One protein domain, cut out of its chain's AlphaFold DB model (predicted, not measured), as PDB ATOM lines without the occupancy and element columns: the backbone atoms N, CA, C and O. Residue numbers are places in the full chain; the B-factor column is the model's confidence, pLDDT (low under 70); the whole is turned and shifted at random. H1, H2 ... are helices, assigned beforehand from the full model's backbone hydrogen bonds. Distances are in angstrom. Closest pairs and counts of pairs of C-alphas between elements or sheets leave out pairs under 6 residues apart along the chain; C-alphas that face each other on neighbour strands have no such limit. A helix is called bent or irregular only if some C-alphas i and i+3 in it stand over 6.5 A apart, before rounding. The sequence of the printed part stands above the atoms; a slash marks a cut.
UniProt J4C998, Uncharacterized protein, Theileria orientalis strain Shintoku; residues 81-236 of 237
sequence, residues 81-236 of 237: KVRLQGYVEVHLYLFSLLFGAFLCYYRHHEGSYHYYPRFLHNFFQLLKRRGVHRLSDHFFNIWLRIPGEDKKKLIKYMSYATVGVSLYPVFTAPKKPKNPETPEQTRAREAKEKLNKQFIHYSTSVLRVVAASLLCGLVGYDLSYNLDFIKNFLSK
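AT A GLANCE: This is residues 81 to 236 of the 237 residues of an uncharacterized protein of Theileria orientalis strain Shintoku (UniProt J4C998). One very long helix, H5, makes the long axis, and H1 crosses it slantwise; H3 and H4 form a V that swings out from this pair and returns to H5, making an open triangular frame. Short H2 sits across one end of H1, and residues 228 to 236 stick out beyond a kink in H5. The printed part has 156 residues with five named helices, H1 to H5 in order, and no named strand: all helix. It is loose, radius of gyration of the C-alphas 21.9 A, and elongated, spanning 71 by 43 by 38 A.

HOW THE PARTS SIT: The hub, H1, residues 81 to 107, touches H5, residues 183 to 234, the same way at a tilt of 36 degrees, only just steep; the closest C-alphas, Gly 100 and Gly 217, are 4.3 A apart. H1 only just touches H2, residues 118 to 129, with 3 pairs of C-alphas within 8 A, closest Phe 102 and Phe 124 at 6.0 A, about perpendicular at 79 degrees. H1 only just touches H3, residues 132 to 145, also with 3 pairs, closest Tyr 106 and His 133 at 7.3 A. H4, residues 148 to 172, touches H5 with residues 162 to 172 alone, closest C-alphas Pro 169 and Ile 200 at 6.9 A, opposite ways at a steep 50 degrees. Every O i to N i+4 pair is within hydrogen-bond range in H1 and H2; H3 has 9 of 10, H4 19 of 21, H5 46 of 48.

IN THESE COORDINATES: H1 begins at C-alpha 81 (-36.131, 18.297, -9.525) and is 38.4 A long; H2 is 16.3 A, H3 20.6 A, H4 35.2 A. H5, 68.4 A, ends at C-alpha 234 (-70.670, 25.181, -37.375). H4 is irregular, only just, C-alphas 166 and 169 being 6.8 A apart; H5 is irregular, with 7.3 A between C-alphas 225 and 228.

THE WHOLE: The C-alphas farthest apart, Thr 182 and Lys 236, are 74.7 A apart. The printed part has no cut and no long link. Mean pLDDT of the printed part is 71.9; 67 residues are under 70, among them 171 to 181 and 203 to 236.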
ATOM      1  N   LYS A  81     -35.865  16.858  -9.657       60.44
ATOM      2  CA  LYS A  81     -36.131  18.297  -9.525       60.44
ATOM      3  C   LYS A  81     -36.777  18.859 -10.784       60.44
ATOM      4  O   LYS A  81     -37.739  19.613 -10.679       60.44
ATOM      5  N   VAL A  82     -36.315  18.423 -11.958       64.50
ATOM      6  CA  VAL A  82     -36.907  18.801 -13.253       64.50
ATOM      7  C   VAL A  82     -38.352  18.306 -13.359       64.50
ATOM      8  O   VAL A  82     -39.240  19.058 -13.760       64.50
ATOM      9  N   ARG A  83     -38.637  17.071 -12.922       68.81
ATOM     10  CA  ARG A  83     -40.010  16.538 -12.888       68.81
ATOM     11  C   ARG A  83     -40.905  17.301 -11.921       68.81
ATOM     12  O   ARG A  83     -42.013  17.669 -12.300       68.81
ATOM     13  N   LEU A  84     -40.442  17.556 -10.694       69.69
ATOM     14  CA  LEU A  84     -41.202  18.333  -9.711       69.69
ATOM     15  C   LEU A  84     -41.534  19.730 -10.251       69.69
ATOM     16  O   LEU A  84     -42.665  20.188 -10.120       69.69
ATOM     17  N   GLN A  85     -40.570  20.372 -10.907       67.00
ATOM     18  CA  GLN A  85     -40.777  21.656 -11.558       67.00
ATOM     19  C   GLN A  85     -41.816  21.572 -12.679       67.00
ATOM     20  O   GLN A  85     -42.744  22.377 -12.694       67.00
ATOM     21  N   GLY A  86     -41.709  20.586 -13.574       69.56
ATOM     22  CA  GLY A  86     -42.698  20.377 -14.632       69.56
ATOM     23  C   GLY A  86     -44.109  20.187 -14.069       69.56
ATOM     24  O   GLY A  86     -45.062  20.781 -14.570       69.56
ATOM     25  N   TYR A  87     -44.254  19.446 -12.965       75.56
ATOM     26  CA  TYR A  87     -45.537  19.331 -12.270       75.56
ATOM     27  C   TYR A  87     -46.035  20.678 -11.749       75.56
ATOM     28  O   TYR A  87     -47.204  21.000 -11.952       75.56
ATOM     29  N   VAL A  88     -45.182  21.467 -11.094       73.88
ATOM     30  CA  VAL A  88     -45.560  22.789 -10.574       73.88
ATOM     31  C   VAL A  88     -45.997  23.719 -11.705       73.88
ATOM     32  O   VAL A  88     -47.038  24.362 -11.585       73.88
ATOM     33  N   GLU A  89     -45.268  23.745 -12.821       72.00
ATOM     34  CA  GLU A  89     -45.629  24.540 -13.998       72.00
ATOM     35  C   GLU A  89     -46.989  24.118 -14.564       72.00
ATOM     36  O   GLU A  89     -47.866  24.962 -14.739       72.00
ATOM     37  N   VAL A  90     -47.227  22.816 -14.757       77.38
ATOM     38  CA  VAL A  90     -48.523  22.302 -15.234       77.38
ATOM     39  C   VAL A  90     -49.665  22.686 -14.289       77.38
ATOM     40  O   VAL A  90     -50.724  23.110 -14.751       77.38
ATOM     41  N   HIS A  91     -49.464  22.594 -12.971       76.81
ATOM     42  CA  HIS A  91     -50.483  22.998 -11.997       76.81
ATOM     43  C   HIS A  91     -50.735  24.505 -12.021       76.81
ATOM     44  O   HIS A  91     -51.883  24.930 -11.896       76.81
ATOM     45  N   LEU A  92     -49.695  25.316 -12.213       76.25
ATOM     46  CA  LEU A  92     -49.835  26.760 -12.348       76.25
ATOM     47  C   LEU A  92     -50.583  27.144 -13.632       76.25
ATOM     48  O   LEU A  92     -51.443  28.023 -13.587       76.25
ATOM     49  N   TYR A  93     -50.326  26.465 -14.752       75.94
ATOM     50  CA  TYR A  93     -51.090  26.648 -15.990       75.94
ATOM     51  C   TYR A  93     -52.546  26.203 -15.839       75.94
ATOM     52  O   TYR A  93     -53.457  26.915 -16.260       75.94
ATOM     53  N   LEU A  94     -52.788  25.064 -15.188       80.38
ATOM     54  CA  LEU A  94     -54.141  24.597 -14.900       80.38
ATOM     55  C   LEU A  94     -54.886  25.589 -13.998       80.38
ATOM     56  O   LEU A  94     -56.038  25.925 -14.265       80.38
ATOM     57  N   PHE A  95     -54.223  26.093 -12.957       82.12
ATOM     58  CA  PHE A  95     -54.770  27.120 -12.076       82.12
ATOM     59  C   PHE A  95     -55.103  28.397 -12.850       82.12
ATOM     60  O   PHE A  95     -56.199  28.930 -12.714       82.12
ATOM     61  N   SER A  96     -54.177  28.854 -13.689       77.56
ATOM     62  CA  SER A  96     -54.337  30.011 -14.566       77.56
ATOM     63  C   SER A  96     -55.559  29.877 -15.482       77.56
ATOM     64  O   SER A  96     -56.391  30.786 -15.546       77.56
ATOM     65  N   LEU A  97     -55.723  28.715 -16.118       79.69
ATOM     66  CA  LEU A  97     -56.864  28.403 -16.973       79.69
ATOM     67  C   LEU A  97     -58.174  28.400 -16.178       79.69
ATOM     68  O   LEU A  97     -59.142  29.040 -16.587       79.69
ATOM     69  N   LEU A  98     -58.211  27.727 -15.023       82.69
ATOM     70  CA  LEU A  98     -59.396  27.679 -14.160       82.69
ATOM     71  C   LEU A  98     -59.770  29.062 -13.620       82.69
ATOM     72  O   LEU A  98     -60.954  29.390 -13.545       82.69
ATOM     73  N   PHE A  99     -58.781  29.876 -13.256       81.88
ATOM     74  CA  PHE A  99     -58.988  31.232 -12.767       81.88
ATOM     75  C   PHE A  99     -59.508  32.153 -13.876       81.88
ATOM     76  O   PHE A  99     -60.509  32.837 -13.673       81.88
ATOM     77  N   GLY A 100     -58.900  32.122 -15.065       77.38
ATOM     78  CA  GLY A 100     -59.382  32.863 -16.233       77.38
ATOM     79  C   GLY A 100     -60.809  32.464 -16.618       77.38
ATOM     80  O   GLY A 100     -61.671  33.326 -16.788       77.38
ATOM     81  N   ALA A 101     -61.098  31.160 -16.651       78.88
ATOM     82  CA  ALA A 101     -62.438  30.640 -16.909       78.88
ATOM     83  C   ALA A 101     -63.450  31.058 -15.827       78.88
ATOM     84  O   ALA A 101     -64.579  31.412 -16.155       78.88
ATOM     85  N   PHE A 102     -63.054  31.085 -14.550       81.94
ATOM     86  CA  PHE A 102     -63.895  31.587 -13.461       81.94
ATOM     87  C   PHE A 102     -64.201  33.085 -13.606       81.94
ATOM     88  O   PHE A 102     -65.340  33.499 -13.389       81.94
ATOM     89  N   LEU A 103     -63.212  33.900 -13.992       78.56
ATOM     90  CA  LEU A 103     -63.416  35.328 -14.257       78.56
ATOM     91  C   LEU A 103     -64.380  35.551 -15.421       78.56
ATOM     92  O   LEU A 103     -65.284  36.378 -15.301       78.56
ATOM     93  N   CYS A 104     -64.221  34.788 -16.507       77.12
ATOM     94  CA  CYS A 104     -65.149  34.808 -17.634       77.12
ATOM     95  C   CYS A 104     -66.549  34.410 -17.165       77.12
ATOM     96  O   CYS A 104     -67.482  35.183 -17.323       77.12
ATOM     97  N   TYR A 105     -66.689  33.273 -16.480       77.94
ATOM     98  CA  TYR A 105     -67.952  32.801 -15.907       77.94
ATOM     99  C   TYR A 105     -68.642  33.847 -15.014       77.94
ATOM    100  O   TYR A 105     -69.861  33.996 -15.063       77.94
ATOM    101  N   TYR A 106     -67.881  34.564 -14.184       78.25
ATOM    102  CA  TYR A 106     -68.423  35.555 -13.256       78.25
ATOM    103  C   TYR A 106     -68.791  36.884 -13.931       78.25
ATOM    104  O   TYR A 106     -69.814  37.469 -13.575       78.25
ATOM    105  N   ARG A 107     -67.973  37.375 -14.874       73.56
ATOM    106  CA  ARG A 107     -68.168  38.685 -15.528       73.56
ATOM    107  C   ARG A 107     -68.879  38.619 -16.878       73.56
ATOM    108  O   ARG A 107     -69.104  39.675 -17.471       73.56
ATOM    109  N   HIS A 108     -69.224  37.436 -17.382       71.19
ATOM    110  CA  HIS A 108     -69.958  37.325 -18.637       71.19
ATOM    111  C   HIS A 108     -71.314  38.026 -18.505       71.19
ATOM    112  O   HIS A 108     -72.178  37.608 -17.734       71.19
ATOM    113  N   HIS A 109     -71.485  39.099 -19.274       55.91
ATOM    114  CA  HIS A 109     -72.641  39.993 -19.204       55.91
ATOM    115  C   HIS A 109     -73.979  39.295 -19.509       55.91
ATOM    116  O   HIS A 109     -75.023  39.716 -19.024       55.91
ATOM    117  N   GLU A 110     -73.953  38.207 -20.279       57.25
ATOM    118  CA  GLU A 110     -75.154  37.521 -20.766       57.25
ATOM    119  C   GLU A 110     -75.604  36.359 -19.875       57.25
ATOM    120  O   GLU A 110     -76.670  35.795 -20.097       57.25
ATOM    121  N   GLY A 111     -74.822  35.978 -18.855       58.22
ATOM    122  CA  GLY A 111     -75.200  34.877 -17.964       58.22
ATOM    123  C   GLY A 111     -75.419  33.542 -18.689       58.22
ATOM    124  O   GLY A 111     -76.156  32.690 -18.192       58.22
ATOM    125  N   SER A 112     -74.790  33.339 -19.852       59.06
ATOM    126  CA  SER A 112     -74.883  32.106 -20.642       59.06
ATOM    127  C   SER A 112     -74.088  30.972 -19.990       59.06
ATOM    128  O   SER A 112     -73.034  30.533 -20.447       59.06
ATOM    129  N   TYR A 113     -74.614  30.471 -18.875       65.56
ATOM    130  CA  TYR A 113     -74.025  29.387 -18.093       65.56
ATOM    131  C   TYR A 113     -74.156  28.012 -18.764       65.56
ATOM    132  O   TYR A 113     -73.526  27.053 -18.318       65.56
ATOM    133  N   HIS A 114     -74.956  27.915 -19.830       64.88
ATOM    134  CA  HIS A 114     -75.235  26.674 -20.553       64.88
ATOM    135  C   HIS A 114     -74.033  26.111 -21.321       64.88
ATOM    136  O   HIS A 114     -74.023  24.922 -21.627       64.88
ATOM    137  N   TYR A 115     -73.015  26.931 -21.596       67.12
ATOM    138  CA  TYR A 115     -71.812  26.507 -22.318       67.12
ATOM    139  C   TYR A 115     -70.781  25.790 -21.437       67.12
ATOM    140  O   TYR A 115     -69.876  25.136 -21.951       67.12
ATOM    141  N   TYR A 116     -70.916  25.871 -20.110       69.81
ATOM    142  CA  TYR A 116     -69.986  25.226 -19.190       69.81
ATOM    143  C   TYR A 116     -70.445  23.802 -18.851       69.81
ATOM    144  O   TYR A 116     -71.609  23.597 -18.492       69.81
ATOM    145  N   PRO A 117     -69.539  22.805 -18.866       80.62
ATOM    146  CA  PRO A 117     -69.828  21.487 -18.318       80.62
ATOM    147  C   PRO A 117     -70.367  21.583 -16.885       80.62
ATOM    148  O   PRO A 117     -69.867  22.367 -16.075       80.62
ATOM    149  N   ARG A 118     -71.360  20.751 -16.537       79.50
ATOM    150  CA  ARG A 118     -72.062  20.816 -15.236       79.50
ATOM    151  C   ARG A 118     -71.117  20.781 -14.029       79.50
ATOM    152  O   ARG A 118     -71.364  21.461 -13.037       79.50
ATOM    153  N   PHE A 119     -70.028  20.017 -14.109       82.81
ATOM    154  CA  PHE A 119     -69.045  19.943 -13.027       82.81
ATOM    155  C   PHE A 119     -68.274  21.264 -12.844       82.81
ATOM    156  O   PHE A 119     -68.126  21.719 -11.712       82.81
ATOM    157  N   LEU A 120     -67.857  21.921 -13.937       82.62
ATOM    158  CA  LEU A 120     -67.205  23.237 -13.903       82.62
ATOM    159  C   LEU A 120     -68.163  24.309 -13.396       82.62
ATOM    160  O   LEU A 120     -67.784  25.126 -12.565       82.62
ATOM    161  N   HIS A 121     -69.421  24.259 -13.833       83.19
ATOM    162  CA  HIS A 121     -70.460  25.154 -13.345       83.19
ATOM    163  C   HIS A 121     -70.620  25.060 -11.818       83.19
ATOM    164  O   HIS A 121     -70.554  26.072 -11.120       83.19
ATOM    165  N   ASN A 122     -70.755  23.845 -11.279       84.69
ATOM    166  CA  ASN A 122     -70.874  23.620  -9.836       84.69
ATOM    167  C   ASN A 122     -69.615  24.059  -9.073       84.69
ATOM    168  O   ASN A 122     -69.714  24.659  -8.001       84.69
ATOM    169  N   PHE A 123     -68.433  23.804  -9.638       87.06
ATOM    170  CA  PHE A 123     -67.164  24.245  -9.069       87.06
ATOM    171  C   PHE A 123     -67.060  25.777  -9.014       87.06
ATOM    172  O   PHE A 123     -66.765  26.343  -7.961       87.06
ATOM    173  N   PHE A 124     -67.388  26.477 -10.100       87.38
ATOM    174  CA  PHE A 124     -67.392  27.941 -10.135       87.38
ATOM    175  C   PHE A 124     -68.475  28.545  -9.238       87.38
ATOM    176  O   PHE A 124     -68.220  29.540  -8.559       87.38
ATOM    177  N   GLN A 125     -69.655  27.926  -9.140       84.81
ATOM    178  CA  GLN A 125     -70.651  28.316  -8.142       84.81
ATOM    179  C   GLN A 125     -70.110  28.185  -6.714       84.81
ATOM    180  O   GLN A 125     -70.330  29.081  -5.898       84.81
ATOM    181  N   LEU A 126     -69.381  27.109  -6.402       88.38
ATOM    182  CA  LEU A 126     -68.758  26.922  -5.093       88.38
ATOM    183  C   LEU A 126     -67.712  28.010  -4.808       88.38
ATOM    184  O   LEU A 126     -67.725  28.597  -3.724       88.38
ATOM    185  N   LEU A 127     -66.855  28.335  -5.781       85.75
ATOM    186  CA  LEU A 127     -65.884  29.432  -5.666       85.75
ATOM    187  C   LEU A 127     -66.575  30.786  -5.459       85.75
ATOM    188  O   LEU A 127     -66.156  31.582  -4.613       85.75
ATOM    189  N   LYS A 128     -67.679  31.034  -6.174       84.50
ATOM    190  CA  LYS A 128     -68.501  32.232  -5.986       84.50
ATOM    191  C   LYS A 128     -69.077  32.281  -4.570       84.50
ATOM    192  O   LYS A 128     -68.931  33.309  -3.915       84.50
ATOM    193  N   ARG A 129     -69.652  31.180  -4.070       87.25
ATOM    194  CA  ARG A 129     -70.183  31.074  -2.695       87.25
ATOM    195  C   ARG A 129     -69.106  31.294  -1.633       87.25
ATOM    196  O   ARG A 129     -69.377  31.955  -0.638       87.25
ATOM    197  N   ARG A 130     -67.879  30.818  -1.865       88.69
ATOM    198  CA  ARG A 130     -66.716  31.078  -0.995       88.69
ATOM    199  C   ARG A 130     -66.193  32.517  -1.057       88.69
ATOM    200  O   ARG A 130     -65.309  32.867  -0.287       88.69
ATOM    201  N   GLY A 131     -66.722  33.357  -1.946       83.88
ATOM    202  CA  GLY A 131     -66.354  34.770  -2.018       83.88
ATOM    203  C   GLY A 131     -65.106  35.067  -2.848       83.88
ATOM    204  O   GLY A 131     -64.624  36.193  -2.794       83.88
ATOM    205  N   VAL A 132     -64.601  34.119  -3.649       82.88
ATOM    206  CA  VAL A 132     -63.389  34.324  -4.475       82.88
ATOM    207  C   VAL A 132     -63.559  35.483  -5.467       82.88
ATOM    208  O   VAL A 132     -62.619  36.231  -5.718       82.88
ATOM    209  N   HIS A 133     -64.783  35.708  -5.951       80.69
ATOM    210  CA  HIS A 133     -65.132  36.842  -6.813       80.69
ATOM    211  C   HIS A 133     -64.849  38.218  -6.174       80.69
ATOM    212  O   HIS A 133     -64.524  39.169  -6.878       80.69
ATOM    213  N   ARG A 134     -64.888  38.330  -4.837       82.50
ATOM    214  CA  ARG A 134     -64.589  39.594  -4.142       82.50
ATOM    215  C   ARG A 134     -63.144  40.025  -4.349       82.50
ATOM    216  O   ARG A 134     -62.869  41.217  -4.422       82.50
ATOM    217  N   LEU A 135     -62.230  39.058  -4.456       80.75
ATOM    218  CA  LEU A 135     -60.823  39.329  -4.712       80.75
ATOM    219  C   LEU A 135     -60.647  39.922  -6.114       80.75
ATOM    220  O   LEU A 135     -59.992  40.949  -6.272       80.75
ATOM    221  N   SER A 136     -61.296  39.328  -7.120       76.38
ATOM    222  CA  SER A 136     -61.280  39.881  -8.474       76.38
ATOM    223  C   SER A 136     -61.929  41.260  -8.536       76.38
ATOM    224  O   SER A 136     -61.352  42.166  -9.127       76.38
ATOM    225  N   ASP A 137     -63.070  41.464  -7.875       82.00
ATOM    226  CA  ASP A 137     -63.732  42.770  -7.840       82.00
ATOM    227  C   ASP A 137     -62.864  43.830  -7.170       82.00
ATOM    228  O   ASP A 137     -62.810  44.964  -7.636       82.00
ATOM    229  N   HIS A 138     -62.141  43.469  -6.108       82.25
ATOM    230  CA  HIS A 138     -61.197  44.367  -5.456       82.25
ATOM    231  C   HIS A 138     -60.075  44.792  -6.411       82.25
ATOM    232  O   HIS A 138     -59.835  45.989  -6.567       82.25
ATOM    233  N   PHE A 139     -59.456  43.843  -7.120       78.75
ATOM    234  CA  PHE A 139     -58.415  44.150  -8.106       78.75
ATOM    235  C   PHE A 139     -58.937  44.995  -9.271       78.75
ATOM    236  O   PHE A 139     -58.301  45.982  -9.639       78.75
ATOM    237  N   PHE A 140     -60.112  44.674  -9.816       77.88
ATOM    238  CA  PHE A 140     -60.730  45.474 -10.873       77.88
ATOM    239  C   PHE A 140     -61.104  46.874 -10.384       77.88
ATOM    240  O   PHE A 140     -60.874  47.844 -11.097       77.88
ATOM    241  N   ASN A 141     -61.631  47.012  -9.169       78.50
ATOM    242  CA  ASN A 141     -61.963  48.317  -8.598       78.50
ATOM    243  C   ASN A 141     -60.715  49.170  -8.362       78.50
ATOM    244  O   ASN A 141     -60.738  50.360  -8.671       78.50
ATOM    245  N   ILE A 142     -59.624  48.577  -7.866       83.56
ATOM    246  CA  ILE A 142     -58.328  49.258  -7.776       83.56
ATOM    247  C   ILE A 142     -57.898  49.703  -9.173       83.56
ATOM    248  O   ILE A 142     -57.636  50.884  -9.381       83.56
ATOM    249  N   TRP A 143     -57.907  48.792 -10.147       80.31
ATOM    250  CA  TRP A 143     -57.507  49.094 -11.518       80.31
ATOM    251  C   TRP A 143     -58.342  50.209 -12.153       80.31
ATOM    252  O   TRP A 143     -57.806  51.066 -12.851       80.31
ATOM    253  N   LEU A 144     -59.654  50.231 -11.916       78.75
ATOM    254  CA  LEU A 144     -60.556  51.255 -12.440       78.75
ATOM    255  C   LEU A 144     -60.309  52.621 -11.797       78.75
ATOM    256  O   LEU A 144     -60.319  53.612 -12.526       78.75
ATOM    257  N   ARG A 145     -60.025  52.662 -10.489       79.94
ATOM    258  CA  ARG A 145     -59.781  53.893  -9.715       79.94
ATOM    259  C   ARG A 145     -58.445  54.577 -10.007       79.94
ATOM    260  O   ARG A 145     -58.310  55.753  -9.688       79.94
ATOM    261  N   ILE A 146     -57.467  53.880 -10.588       79.19
ATOM    262  CA  ILE A 146     -56.183  54.501 -10.946       79.19
ATOM    263  C   ILE A 146     -56.421  55.579 -12.029       79.19
ATOM    264  O   ILE A 146     -57.135  55.310 -12.999       79.19
ATOM    265  N   PRO A 147     -55.837  56.784 -11.920       84.50
ATOM    266  CA  PRO A 147     -55.919  57.808 -12.964       84.50
ATOM    267  C   PRO A 147     -55.344  57.321 -14.300       84.50
ATOM    268  O   PRO A 147     -54.380  56.557 -14.337       84.50
ATOM    269  N   GLY A 148     -55.900  57.780 -15.425       77.75
ATOM    270  CA  GLY A 148     -55.482  57.324 -16.759       77.75
ATOM    271  C   GLY A 148     -53.987  57.519 -17.052       77.75
ATOM    272  O   GLY A 148     -53.369  56.666 -17.690       77.75
ATOM    273  N   GLU A 149     -53.382  58.599 -16.553       80.38
ATOM    274  CA  GLU A 149     -51.942  58.860 -16.696       80.38
ATOM    275  C   GLU A 149     -51.082  57.863 -15.913       80.38
ATOM    276  O   GLU A 149     -50.088  57.353 -16.436       80.38
ATOM    277  N   ASP A 150     -51.495  57.521 -14.695       78.88
ATOM    278  CA  ASP A 150     -50.778  56.570 -13.851       78.88
ATOM    279  C   ASP A 150     -50.944  55.135 -14.350       78.88
ATOM    280  O   ASP A 150     -49.986  54.366 -14.294       78.88
ATOM    281  N   LYS A 151     -52.090  54.783 -14.960       74.44
ATOM    282  CA  LYS A 151     -52.231  53.503 -15.680       74.44
ATOM    283  C   LYS A 151     -51.223  53.400 -16.818       74.44
ATOM    284  O   LYS A 151     -50.557  52.377 -16.946       74.44
ATOM    285  N   LYS A 152     -51.069  54.455 -17.627       74.75
ATOM    286  CA  LYS A 152     -50.093  54.475 -18.732       74.75
ATOM    287  C   LYS A 152     -48.661  54.339 -18.215       74.75
ATOM    288  O   LYS A 152     -47.894  53.556 -18.774       74.75
ATOM    289  N   LYS A 153     -48.305  55.049 -17.137       80.94
ATOM    290  CA  LYS A 153     -46.991  54.915 -16.483       80.94
ATOM    291  C   LYS A 153     -46.775  53.501 -15.952       80.94
ATOM    292  O   LYS A 153     -45.736  52.915 -16.227       80.94
ATOM    293  N   LEU A 154     -47.758  52.931 -15.257       78.12
ATOM    294  CA  LEU A 154     -47.694  51.575 -14.716       78.12
ATOM    295  C   LEU A 154     -47.518  50.534 -15.827       78.12
ATOM    296  O   LEU A 154     -46.630  49.695 -15.731       78.12
ATOM    297  N   ILE A 155     -48.291  50.626 -16.914       78.12
ATOM    298  CA  ILE A 155     -48.146  49.747 -18.083       78.12
ATOM    299  C   ILE A 155     -46.750  49.894 -18.694       78.12
ATOM    300  O   ILE A 155     -46.106  48.890 -18.993       78.12
ATOM    301  N   LYS A 156     -46.248  51.127 -18.837       74.56
ATOM    302  CA  LYS A 156     -44.900  51.404 -19.351       74.56
ATOM    303  C   LYS A 156     -43.821  50.777 -18.458       74.56
ATOM    304  O   LYS A 156     -42.946  50.085 -18.971       74.56
ATOM    305  N   TYR A 157     -43.912  50.941 -17.137       79.94
ATOM    306  CA  TYR A 157     -42.985  50.322 -16.185       79.94
ATOM    307  C   TYR A 157     -43.055  48.797 -16.211       79.94
ATOM    308  O   TYR A 157     -42.014  48.156 -16.276       79.94
ATOM    309  N   MET A 158     -44.253  48.211 -16.230       74.81
ATOM    310  CA  MET A 158     -44.432  46.758 -16.318       74.81
ATOM    311  C   MET A 158     -43.893  46.201 -17.639       74.81
ATOM    312  O   MET A 158     -43.268  45.144 -17.650       74.81
ATOM    313  N   SER A 159     -44.058  46.933 -18.743       74.19
ATOM    314  CA  SER A 159     -43.512  46.556 -20.052       74.19
ATOM    315  C   SER A 159     -41.985  46.561 -20.030       74.19
ATOM    316  O   SER A 159     -41.363  45.565 -20.395       74.19
ATOM    317  N   TYR A 160     -41.361  47.632 -19.530       76.62
ATOM    318  CA  TYR A 160     -39.902  47.679 -19.406       76.62
ATOM    319  C   TYR A 160     -39.355  46.681 -18.395       76.62
ATOM    320  O   TYR A 160     -38.299  46.111 -18.639       76.62
ATOM    321  N   ALA A 161     -40.061  46.432 -17.292       73.56
ATOM    322  CA  ALA A 161     -39.688  45.397 -16.338       73.56
ATOM    323  C   ALA A 161     -39.741  44.013 -16.992       73.56
ATOM    324  O   ALA A 161     -38.831  43.219 -16.802       73.56
ATOM    325  N   THR A 162     -40.750  43.745 -17.824       72.44
ATOM    326  CA  THR A 162     -40.870  42.475 -18.556       72.44
ATOM    327  C   THR A 162     -39.731  42.305 -19.560       72.44
ATOM    328  O   THR A 162     -39.097  41.252 -19.594       72.44
ATOM    329  N   VAL A 163     -39.414  43.347 -20.336       73.75
ATOM    330  CA  VAL A 163     -38.257  43.348 -21.249       73.75
ATOM    331  C   VAL A 163     -36.955  43.182 -20.466       73.75
ATOM    332  O   VAL A 163     -36.118  42.362 -20.829       73.75
ATOM    333  N   GLY A 164     -36.804  43.897 -19.353       73.06
ATOM    334  CA  GLY A 164     -35.636  43.828 -18.482       73.06
ATOM    335  C   GLY A 164     -35.429  42.436 -17.895       73.06
ATOM    336  O   GLY A 164     -34.330  41.909 -17.988       73.06
ATOM    337  N   VAL A 165     -36.478  41.801 -17.370       73.62
ATOM    338  CA  VAL A 165     -36.434  40.417 -16.869       73.62
ATOM    339  C   VAL A 165     -36.147  39.427 -17.999       73.62
ATOM    340  O   VAL A 165     -35.411  38.472 -17.787       73.62
ATOM    341  N   SER A 166     -36.662  39.667 -19.206       68.38
ATOM    342  CA  SER A 166     -36.399  38.803 -20.367       68.38
ATOM    343  C   SER A 166     -34.953  38.912 -20.863       68.38
ATOM    344  O   SER A 166     -34.385  37.926 -21.319       68.38
ATOM    345  N   LEU A 167     -34.340  40.094 -20.750       72.69
ATOM    346  CA  LEU A 167     -32.941  40.332 -21.115       72.69
ATOM    347  C   LEU A 167     -31.961  40.067 -19.961       72.69
ATOM    348  O   LEU A 167     -30.765  39.917 -20.189       72.69
ATOM    349  N   TYR A 168     -32.443  39.996 -18.720       70.00
ATOM    350  CA  TYR A 168     -31.619  39.770 -17.534       70.00
ATOM    351  C   TYR A 168     -30.752  38.499 -17.634       70.00
ATOM    352  O   TYR A 168     -29.564  38.596 -17.317       70.00
ATOM    353  N   PRO A 169     -31.246  37.346 -18.140       66.44
ATOM    354  CA  PRO A 169     -30.409  36.174 -18.403       66.44
ATOM    355  C   PRO A 169     -29.256  36.456 -19.372       66.44
ATOM    356  O   PRO A 169     -28.148  35.992 -19.140       66.44
ATOM    357  N   VAL A 170     -29.476  37.276 -20.406       70.00
ATOM    358  CA  VAL A 170     -28.446  37.636 -21.400       70.00
ATOM    359  C   VAL A 170     -27.330  38.464 -20.758       70.00
ATOM    360  O   VAL A 170     -26.150  38.266 -21.044       70.00
ATOM    361  N   PHE A 171     -27.682  39.375 -19.847       66.81
ATOM    362  CA  PHE A 171     -26.706  40.225 -19.158       66.81
ATOM    363  C   PHE A 171     -26.018  39.552 -17.967       66.81
ATOM    364  O   PHE A 171     -24.926  39.968 -17.580       66.81
ATOM    365  N   THR A 172     -26.649  38.540 -17.371       66.25
ATOM    366  CA  THR A 172     -26.143  37.849 -16.173       66.25
ATOM    367  C   THR A 172     -25.623  36.442 -16.436       66.25
ATOM    368  O   THR A 172     -25.173  35.795 -15.487       66.25
ATOM    369  N   ALA A 173     -25.624  35.997 -17.697       59.44
ATOM    370  CA  ALA A 173     -25.020  34.741 -18.114       59.44
ATOM    371  C   ALA A 173     -23.571  34.653 -17.595       59.44
ATOM    372  O   ALA A 173     -22.790  35.600 -17.777       59.44
ATOM    373  N   PRO A 174     -23.203  33.555 -16.911       59.34
ATOM    374  CA  PRO A 174     -21.883  33.413 -16.322       59.34
ATOM    375  C   PRO A 174     -20.825  33.392 -17.431       59.34
ATOM    376  O   PRO A 174     -20.666  32.413 -18.151       59.34
ATOM    377  N   LYS A 175     -20.062  34.480 -17.567       61.84
ATOM    378  CA  LYS A 175     -18.882  34.509 -18.443       61.84
ATOM    379  C   LYS A 175     -17.760  33.726 -17.770       61.84
ATOM    380  O   LYS A 175     -17.482  33.959 -16.590       61.84
ATOM    381  N   LYS A 176     -17.107  32.796 -18.481       60.19
ATOM    382  CA  LYS A 176     -15.914  32.105 -17.955       60.19
ATOM    383  C   LYS A 176     -14.903  33.148 -17.447       60.19
ATOM    384  O   LYS A 176     -14.711  34.175 -18.110       60.19
ATOM    385  N   PRO A 177     -14.315  32.950 -16.255       61.16
ATOM    386  CA  PRO A 177     -13.344  33.899 -15.741       61.16
ATOM    387  C   PRO A 177     -12.100  33.883 -16.626       61.16
ATOM    388  O   PRO A 177     -11.615  32.821 -17.002       61.16
ATOM    389  N   LYS A 178     -11.598  35.071 -16.979       63.25
ATOM    390  CA  LYS A 178     -10.391  35.217 -17.811       63.25
ATOM    391  C   LYS A 178      -9.098  34.884 -17.056       63.25
ATOM    392  O   LYS A 178      -8.086  34.650 -17.697       63.25
ATOM    393  N   ASN A 179      -9.147  34.863 -15.723       67.25
ATOM    394  CA  ASN A 179      -8.019  34.592 -14.835       67.25
ATOM    395  C   ASN A 179      -8.407  33.516 -13.809       67.25
ATOM    396  O   ASN A 179      -9.591  33.421 -13.474       67.25
ATOM    397  N   PRO A 180      -7.443  32.746 -13.274       62.81
ATOM    398  CA  PRO A 180      -7.705  31.826 -12.171       62.81
ATOM    399  C   PRO A 180      -8.207  32.609 -10.946       62.81
ATOM    400  O   PRO A 180      -7.528  33.509 -10.451       62.81
ATOM    401  N   GLU A 181      -9.422  32.299 -10.494       69.62
ATOM    402  CA  GLU A 181     -10.053  32.916  -9.320       69.62
ATOM    403  C   GLU A 181      -9.514  32.291  -8.022       69.62
ATOM    404  O   GLU A 181      -9.168  31.108  -7.976       69.62
ATOM    405  N   THR A 182      -9.460  33.072  -6.939       75.94
ATOM    406  CA  THR A 182      -9.197  32.518  -5.602       75.94
ATOM    407  C   THR A 182     -10.413  31.737  -5.079       75.94
ATOM    408  O   THR A 182     -11.546  32.043  -5.455       75.94
ATOM    409  N   PRO A 183     -10.235  30.781  -4.142       70.75
ATOM    410  CA  PRO A 183     -11.335  29.959  -3.616       70.75
ATOM    411  C   PRO A 183     -12.500  30.770  -3.020       70.75
ATOM    412  O   PRO A 183     -13.653  30.342  -3.054       70.75
ATOM    413  N   GLU A 184     -12.213  31.954  -2.471       68.06
ATOM    414  CA  GLU A 184     -13.223  32.877  -1.940       68.06
ATOM    415  C   GLU A 184     -14.004  33.599  -3.048       68.06
ATOM    416  O   GLU A 184     -15.217  33.784  -2.927       68.06
ATOM    417  N   GLN A 185     -13.339  33.953  -4.154       68.44
ATOM    418  CA  GLN A 185     -13.971  34.564  -5.325       68.44
ATOM    419  C   GLN A 185     -14.895  33.572  -6.037       68.44
ATOM    420  O   GLN A 185     -16.017  33.939  -6.391       68.44
ATOM    421  N   THR A 186     -14.488  32.305  -6.134       68.06
ATOM    422  CA  THR A 186     -15.309  31.232  -6.708       68.06
ATOM    423  C   THR A 186     -16.577  30.991  -5.886       68.06
ATOM    424  O   THR A 186     -17.674  30.974  -6.442       68.06
ATOM    425  N   ARG A 187     -16.487  30.932  -4.547       70.06
ATOM    426  CA  ARG A 187     -17.678  30.797  -3.679       70.06
ATOM    427  C   ARG A 187     -18.631  31.989  -3.787       70.06
ATOM    428  O   ARG A 187     -19.849  31.805  -3.813       70.06
ATOM    429  N   ALA A 188     -18.103  33.212  -3.846       69.12
ATOM    430  CA  ALA A 188     -18.921  34.415  -4.005       69.12
ATOM    431  C   ALA A 188     -19.635  34.442  -5.368       69.12
ATOM    432  O   ALA A 188     -20.803  34.834  -5.462       69.12
ATOM    433  N   ARG A 189     -18.951  33.981  -6.420       71.25
ATOM    434  CA  ARG A 189     -19.501  33.831  -7.765       71.25
ATOM    435  C   ARG A 189     -20.590  32.761  -7.822       71.25
ATOM    436  O   ARG A 189     -21.670  33.062  -8.317       71.25
ATOM    437  N   GLU A 190     -20.356  31.572  -7.274       73.88
ATOM    438  CA  GLU A 190     -21.346  30.487  -7.209       73.88
ATOM    439  C   GLU A 190     -22.599  30.898  -6.426       73.88
ATOM    440  O   GLU A 190     -23.723  30.634  -6.852       73.88
ATOM    441  N   ALA A 191     -22.432  31.606  -5.302       72.56
ATOM    442  CA  ALA A 191     -23.555  32.131  -4.530       72.56
ATOM    443  C   ALA A 191     -24.380  33.144  -5.341       72.56
ATOM    444  O   ALA A 191     -25.614  33.081  -5.353       72.56
ATOM    445  N   LYS A 192     -23.709  34.049  -6.065       71.62
ATOM    446  CA  LYS A 192     -24.357  35.027  -6.948       71.62
ATOM    447  C   LYS A 192     -25.040  34.356  -8.141       71.62
ATOM    448  O   LYS A 192     -26.148  34.737  -8.504       71.62
ATOM    449  N   GLU A 193     -24.419  33.334  -8.718       71.44
ATOM    450  CA  GLU A 193     -24.977  32.556  -9.820       71.44
ATOM    451  C   GLU A 193     -26.220  31.775  -9.381       71.44
ATOM    452  O   GLU A 193     -27.236  31.795 -10.072       71.44
ATOM    453  N   LYS A 194     -26.194  31.169  -8.190       74.31
ATOM    454  CA  LYS A 194     -27.349  30.475  -7.609       74.31
ATOM    455  C   LYS A 194     -28.524  31.421  -7.368       74.31
ATOM    456  O   LYS A 194     -29.658  31.070  -7.690       74.31
ATOM    457  N   LEU A 195     -28.264  32.622  -6.844       72.62
ATOM    458  CA  LEU A 195     -29.290  33.651  -6.656       72.62
ATOM    459  C   LEU A 195     -29.855  34.145  -7.993       72.62
ATOM    460  O   LEU A 195     -31.071  34.247  -8.133       72.62
ATOM    461  N   ASN A 196     -29.001  34.388  -8.992       70.50
ATOM    462  CA  ASN A 196     -29.438  34.800 -10.326       70.50
ATOM    463  C   ASN A 196     -30.270  33.708 -11.011       70.50
ATOM    464  O   ASN A 196     -31.340  34.005 -11.539       70.50
ATOM    465  N   LYS A 197     -29.834  32.441 -10.942       70.69
ATOM    466  CA  LYS A 197     -30.582  31.277 -11.445       70.69
ATOM    467  C   LYS A 197     -31.954  31.180 -10.767       70.69
ATOM    468  O   LYS A 197     -32.957  31.046 -11.460       70.69
ATOM    469  N   GLN A 198     -32.027  31.328  -9.441       73.38
ATOM    470  CA  GLN A 198     -33.302  31.341  -8.710       73.38
ATOM    471  C   GLN A 198     -34.198  32.517  -9.121       73.38
ATOM    472  O   GLN A 198     -35.382  32.321  -9.382       73.38
ATOM    473  N   PHE A 199     -33.654  33.730  -9.216       73.31
ATOM    474  CA  PHE A 199     -34.421  34.909  -9.610       73.31
ATOM    475  C   PHE A 199     -34.984  34.779 -11.029       73.31
ATOM    476  O   PHE A 199     -36.173  35.020 -11.238       73.31
ATOM    477  N   ILE A 200     -34.164  34.351 -11.994       69.06
ATOM    478  CA  ILE A 200     -34.594  34.091 -13.375       69.06
ATOM    479  C   ILE A 200     -35.698  33.037 -13.384       69.06
ATOM    480  O   ILE A 200     -36.732  33.231 -14.014       69.06
ATOM    481  N   HIS A 201     -35.518  31.951 -12.641       68.69
ATOM    482  CA  HIS A 201     -36.469  30.846 -12.580       68.69
ATOM    483  C   HIS A 201     -37.839  31.265 -12.032       68.69
ATOM    484  O   HIS A 201     -38.864  31.064 -12.689       68.69
ATOM    485  N   TYR A 202     -37.870  31.929 -10.874       70.06
ATOM    486  CA  TYR A 202     -39.125  32.389 -10.280       70.06
ATOM    487  C   TYR A 202     -39.782  33.490 -11.109       70.06
ATOM    488  O   TYR A 202     -40.992  33.451 -11.330       70.06
ATOM    489  N   SER A 203     -39.008  34.462 -11.599       67.00
ATOM    490  CA  SER A 203     -39.553  35.576 -12.378       67.00
ATOM    491  C   SER A 203     -40.127  35.118 -13.719       67.00
ATOM    492  O   SER A 203     -41.240  35.514 -14.066       67.00
ATOM    493  N   THR A 204     -39.441  34.225 -14.440       68.19
ATOM    494  CA  THR A 204     -39.950  33.650 -15.695       68.19
ATOM    495  C   THR A 204     -41.178  32.780 -15.462       68.19
ATOM    496  O   THR A 204     -42.150  32.905 -16.204       68.19
ATOM    497  N   SER A 205     -41.193  31.963 -14.404       66.56
ATOM    498  CA  SER A 205     -42.354  31.143 -14.047       66.56
ATOM    499  C   SER A 205     -43.575  32.009 -13.724       66.56
ATOM    500  O   SER A 205     -44.645  31.811 -14.292       66.56
ATOM    501  N   VAL A 206     -43.420  33.031 -12.879       69.69
ATOM    502  CA  VAL A 206     -44.515  33.948 -12.524       69.69
ATOM    503  C   VAL A 206     -45.005  34.723 -13.748       69.69
ATOM    504  O   VAL A 206     -46.213  34.788 -13.976       69.69
ATOM    505  N   LEU A 207     -44.101  35.259 -14.573       68.69
ATOM    506  CA  LEU A 207     -44.475  35.974 -15.798       68.69
ATOM    507  C   LEU A 207     -45.223  35.072 -16.781       68.69
ATOM    508  O   LEU A 207     -46.233  35.501 -17.333       68.69
ATOM    509  N   ARG A 208     -44.791  33.820 -16.962       67.81
ATOM    510  CA  ARG A 208     -45.481  32.840 -17.814       67.81
ATOM    511  C   ARG A 208     -46.886  32.536 -17.313       67.81
ATOM    512  O   ARG A 208     -47.804  32.455 -18.120       67.81
ATOM    513  N   VAL A 209     -47.076  32.415 -16.003       66.62
ATOM    514  CA  VAL A 209     -48.393  32.151 -15.402       66.62
ATOM    515  C   VAL A 209     -49.307  33.363 -15.515       66.62
ATOM    516  O   VAL A 209     -50.484  33.219 -15.842       66.62
ATOM    517  N   VAL A 210     -48.784  34.567 -15.290       68.19
ATOM    518  CA  VAL A 210     -49.537  35.816 -15.468       68.19
ATOM    519  C   VAL A 210     -49.918  35.995 -16.938       68.19
ATOM    520  O   VAL A 210     -51.083  36.250 -17.232       68.19
ATOM    521  N   ALA A 211     -48.977  35.788 -17.861       67.88
ATOM    522  CA  ALA A 211     -49.212  35.862 -19.298       67.88
ATOM    523  C   ALA A 211     -50.221  34.808 -19.768       67.88
ATOM    524  O   ALA A 211     -51.140  35.148 -20.501       67.88
ATOM    525  N   ALA A 212     -50.113  33.562 -19.301       66.56
ATOM    526  CA  ALA A 212     -51.092  32.520 -19.590       66.56
ATOM    527  C   ALA A 212     -52.466  32.850 -19.001       66.56
ATOM    528  O   ALA A 212     -53.472  32.618 -19.653       66.56
ATOM    529  N   SER A 213     -52.530  33.460 -17.814       65.00
ATOM    530  CA  SER A 213     -53.805  33.848 -17.189       65.00
ATOM    531  C   SER A 213     -54.476  34.974 -17.957       65.00
ATOM    532  O   SER A 213     -55.689  34.956 -18.144       65.00
ATOM    533  N   LEU A 214     -53.683  35.937 -18.424       66.75
ATOM    534  CA  LEU A 214     -54.154  37.020 -19.273       66.75
ATOM    535  C   LEU A 214     -54.571  36.493 -20.641       66.75
ATOM    536  O   LEU A 214     -55.663  36.819 -21.077       66.75
ATOM    537  N   LEU A 215     -53.763  35.651 -21.287       67.69
ATOM    538  CA  LEU A 215     -54.068  35.088 -22.598       67.69
ATOM    539  C   LEU A 215     -55.291  34.176 -22.528       67.69
ATOM    540  O   LEU A 215     -56.232  34.405 -23.266       67.69
ATOM    541  N   CYS A 216     -55.354  33.216 -21.605       63.00
ATOM    542  CA  CYS A 216     -56.533  32.367 -21.412       63.00
ATOM    543  C   CYS A 216     -57.763  33.173 -20.975       63.00
ATOM    544  O   CYS A 216     -58.876  32.833 -21.362       63.00
ATOM    545  N   GLY A 217     -57.582  34.239 -20.191       61.38
ATOM    546  CA  GLY A 217     -58.661  35.145 -19.801       61.38
ATOM    547  C   GLY A 217     -59.193  35.977 -20.973       61.38
ATOM    548  O   GLY A 217     -60.400  36.039 -21.155       61.38
ATOM    549  N   LEU A 218     -58.314  36.572 -21.784       63.41
ATOM    550  CA  LEU A 218     -58.651  37.376 -22.968       63.41
ATOM    551  C   LEU A 218     -59.208  36.505 -24.091       63.41
ATOM    552  O   LEU A 218     -60.293  36.770 -24.586       63.41
ATOM    553  N   VAL A 219     -58.509  35.424 -24.435       62.41
ATOM    554  CA  VAL A 219     -58.943  34.448 -25.441       62.41
ATOM    555  C   VAL A 219     -60.235  33.775 -24.994       62.41
ATOM    556  O   VAL A 219     -61.142  33.633 -25.801       62.41
ATOM    557  N   GLY A 220     -60.367  33.409 -23.717       60.34
ATOM    558  CA  GLY A 220     -61.605  32.851 -23.168       60.34
ATOM    559  C   GLY A 220     -62.769  33.841 -23.203       60.34
ATOM    560  O   GLY A 220     -63.882  33.451 -23.553       60.34
ATOM    561  N   TYR A 221     -62.511  35.118 -22.911       60.00
ATOM    562  CA  TYR A 221     -63.499  36.189 -23.012       60.00
ATOM    563  C   TYR A 221     -63.936  36.419 -24.467       60.00
ATOM    564  O   TYR A 221     -65.131  36.355 -24.758       60.00
ATOM    565  N   ASP A 222     -62.987  36.564 -25.393       62.94
ATOM    566  CA  ASP A 222     -63.253  36.769 -26.821       62.94
ATOM    567  C   ASP A 222     -63.924  35.555 -27.478       62.94
ATOM    568  O   ASP A 222     -64.833  35.721 -28.293       62.94
ATOM    569  N   LEU A 223     -63.535  34.326 -27.115       58.78
ATOM    570  CA  LEU A 223     -64.232  33.115 -27.556       58.78
ATOM    571  C   LEU A 223     -65.654  33.114 -27.023       58.78
ATOM    572  O   LEU A 223     -66.567  32.922 -27.814       58.78
ATOM    573  N   SER A 224     -65.855  33.368 -25.725       59.53
ATOM    574  CA  SER A 224     -67.192  33.362 -25.126       59.53
ATOM    575  C   SER A 224     -68.144  34.361 -25.788       59.53
ATOM    576  O   SER A 224     -69.292  34.015 -26.041       59.53
ATOM    577  N   TYR A 225     -67.642  35.536 -26.180       58.81
ATOM    578  CA  TYR A 225     -68.411  36.544 -26.912       58.81
ATOM    579  C   TYR A 225     -68.717  36.138 -28.364       58.81
ATOM    580  O   TYR A 225     -69.783  36.437 -28.891       58.81
ATOM    581  N   ASN A 226     -67.803  35.412 -29.012       60.47
ATOM    582  CA  ASN A 226     -67.959  34.955 -30.395       60.47
ATOM    583  C   ASN A 226     -68.532  33.531 -30.520       60.47
ATOM    584  O   ASN A 226     -68.667  33.022 -31.635       60.47
ATOM    585  N   LEU A 227     -68.888  32.865 -29.415       60.72
ATOM    586  CA  LEU A 227     -69.380  31.483 -29.429       60.72
ATOM    587  C   LEU A 227     -70.688  31.351 -30.215       60.72
ATOM    588  O   LEU A 227     -70.856  30.364 -30.926       60.72
ATOM    589  N   ASP A 228     -71.576  32.344 -30.158       57.56
ATOM    590  CA  ASP A 228     -72.813  32.337 -30.946       57.56
ATOM    591  C   ASP A 228     -72.529  32.462 -32.453       57.56
ATOM    592  O   ASP A 228     -73.163  31.791 -33.270       57.56
ATOM    593  N   PHE A 229     -71.508  33.235 -32.837       59.38
ATOM    594  CA  PHE A 229     -71.039  33.318 -34.221       59.38
ATOM    595  C   PHE A 229     -70.419  31.991 -34.687       59.38
ATOM    596  O   PHE A 229     -70.763  31.482 -35.754       59.38
ATOM    597  N   ILE A 230     -69.565  31.379 -33.859       59.94
ATOM    598  CA  ILE A 230     -68.914  30.089 -34.134       59.94
ATOM    599  C   ILE A 230     -69.949  28.959 -34.226       59.94
ATOM    600  O   ILE A 230     -69.888  28.133 -35.138       59.94
ATOM    601  N   LYS A 231     -70.939  28.940 -33.331       57.12
ATOM    602  CA  LYS A 231     -72.041  27.973 -33.332       57.12
ATOM    603  C   LYS A 231     -72.900  28.103 -34.587       57.12
ATOM    604  O   LYS A 231     -73.222  27.089 -35.198       57.12
ATOM    605  N   ASN A 232     -73.220  29.324 -35.013       61.81
ATOM    606  CA  ASN A 232     -73.956  29.565 -36.257       61.81
ATOM    607  C   ASN A 232     -73.148  29.186 -37.509       61.81
ATOM    608  O   ASN A 232     -73.729  28.768 -38.510       61.81
ATOM    609  N   PHE A 233     -71.819  29.293 -37.455       65.19
ATOM    610  CA  PHE A 233     -70.926  28.863 -38.530       65.19
ATOM    611  C   PHE A 233     -70.806  27.331 -38.612       65.19
ATOM    612  O   PHE A 233     -70.842  26.765 -39.701       65.19
ATOM    613  N   LEU A 234     -70.729  26.647 -37.465       63.97
ATOM    614  CA  LEU A 234     -70.670  25.181 -37.375       63.97
ATOM    615  C   LEU A 234     -72.020  24.503 -37.634       63.97
ATOM    616  O   LEU A 234     -72.046  23.428 -38.216       63.97
ATOM    617  N   SER A 235     -73.133  25.130 -37.245       61.69
ATOM    618  CA  SER A 235     -74.488  24.608 -37.475       61.69
ATOM    619  C   SER A 235     -74.954  24.742 -38.931       61.69
ATOM    620  O   SER A 235     -76.000  24.200 -39.278       61.69
ATOM    621  N   LYS A 236     -74.227  25.490 -39.770       52.69
ATOM    622  CA  LYS A 236     -74.507  25.650 -41.208       52.69
ATOM    623  C   LYS A 236     -73.785  24.624 -42.096       52.69
ATOM    624  O   LYS A 236     -73.794  24.789 -43.314       52.69
TER     625      LYS A 236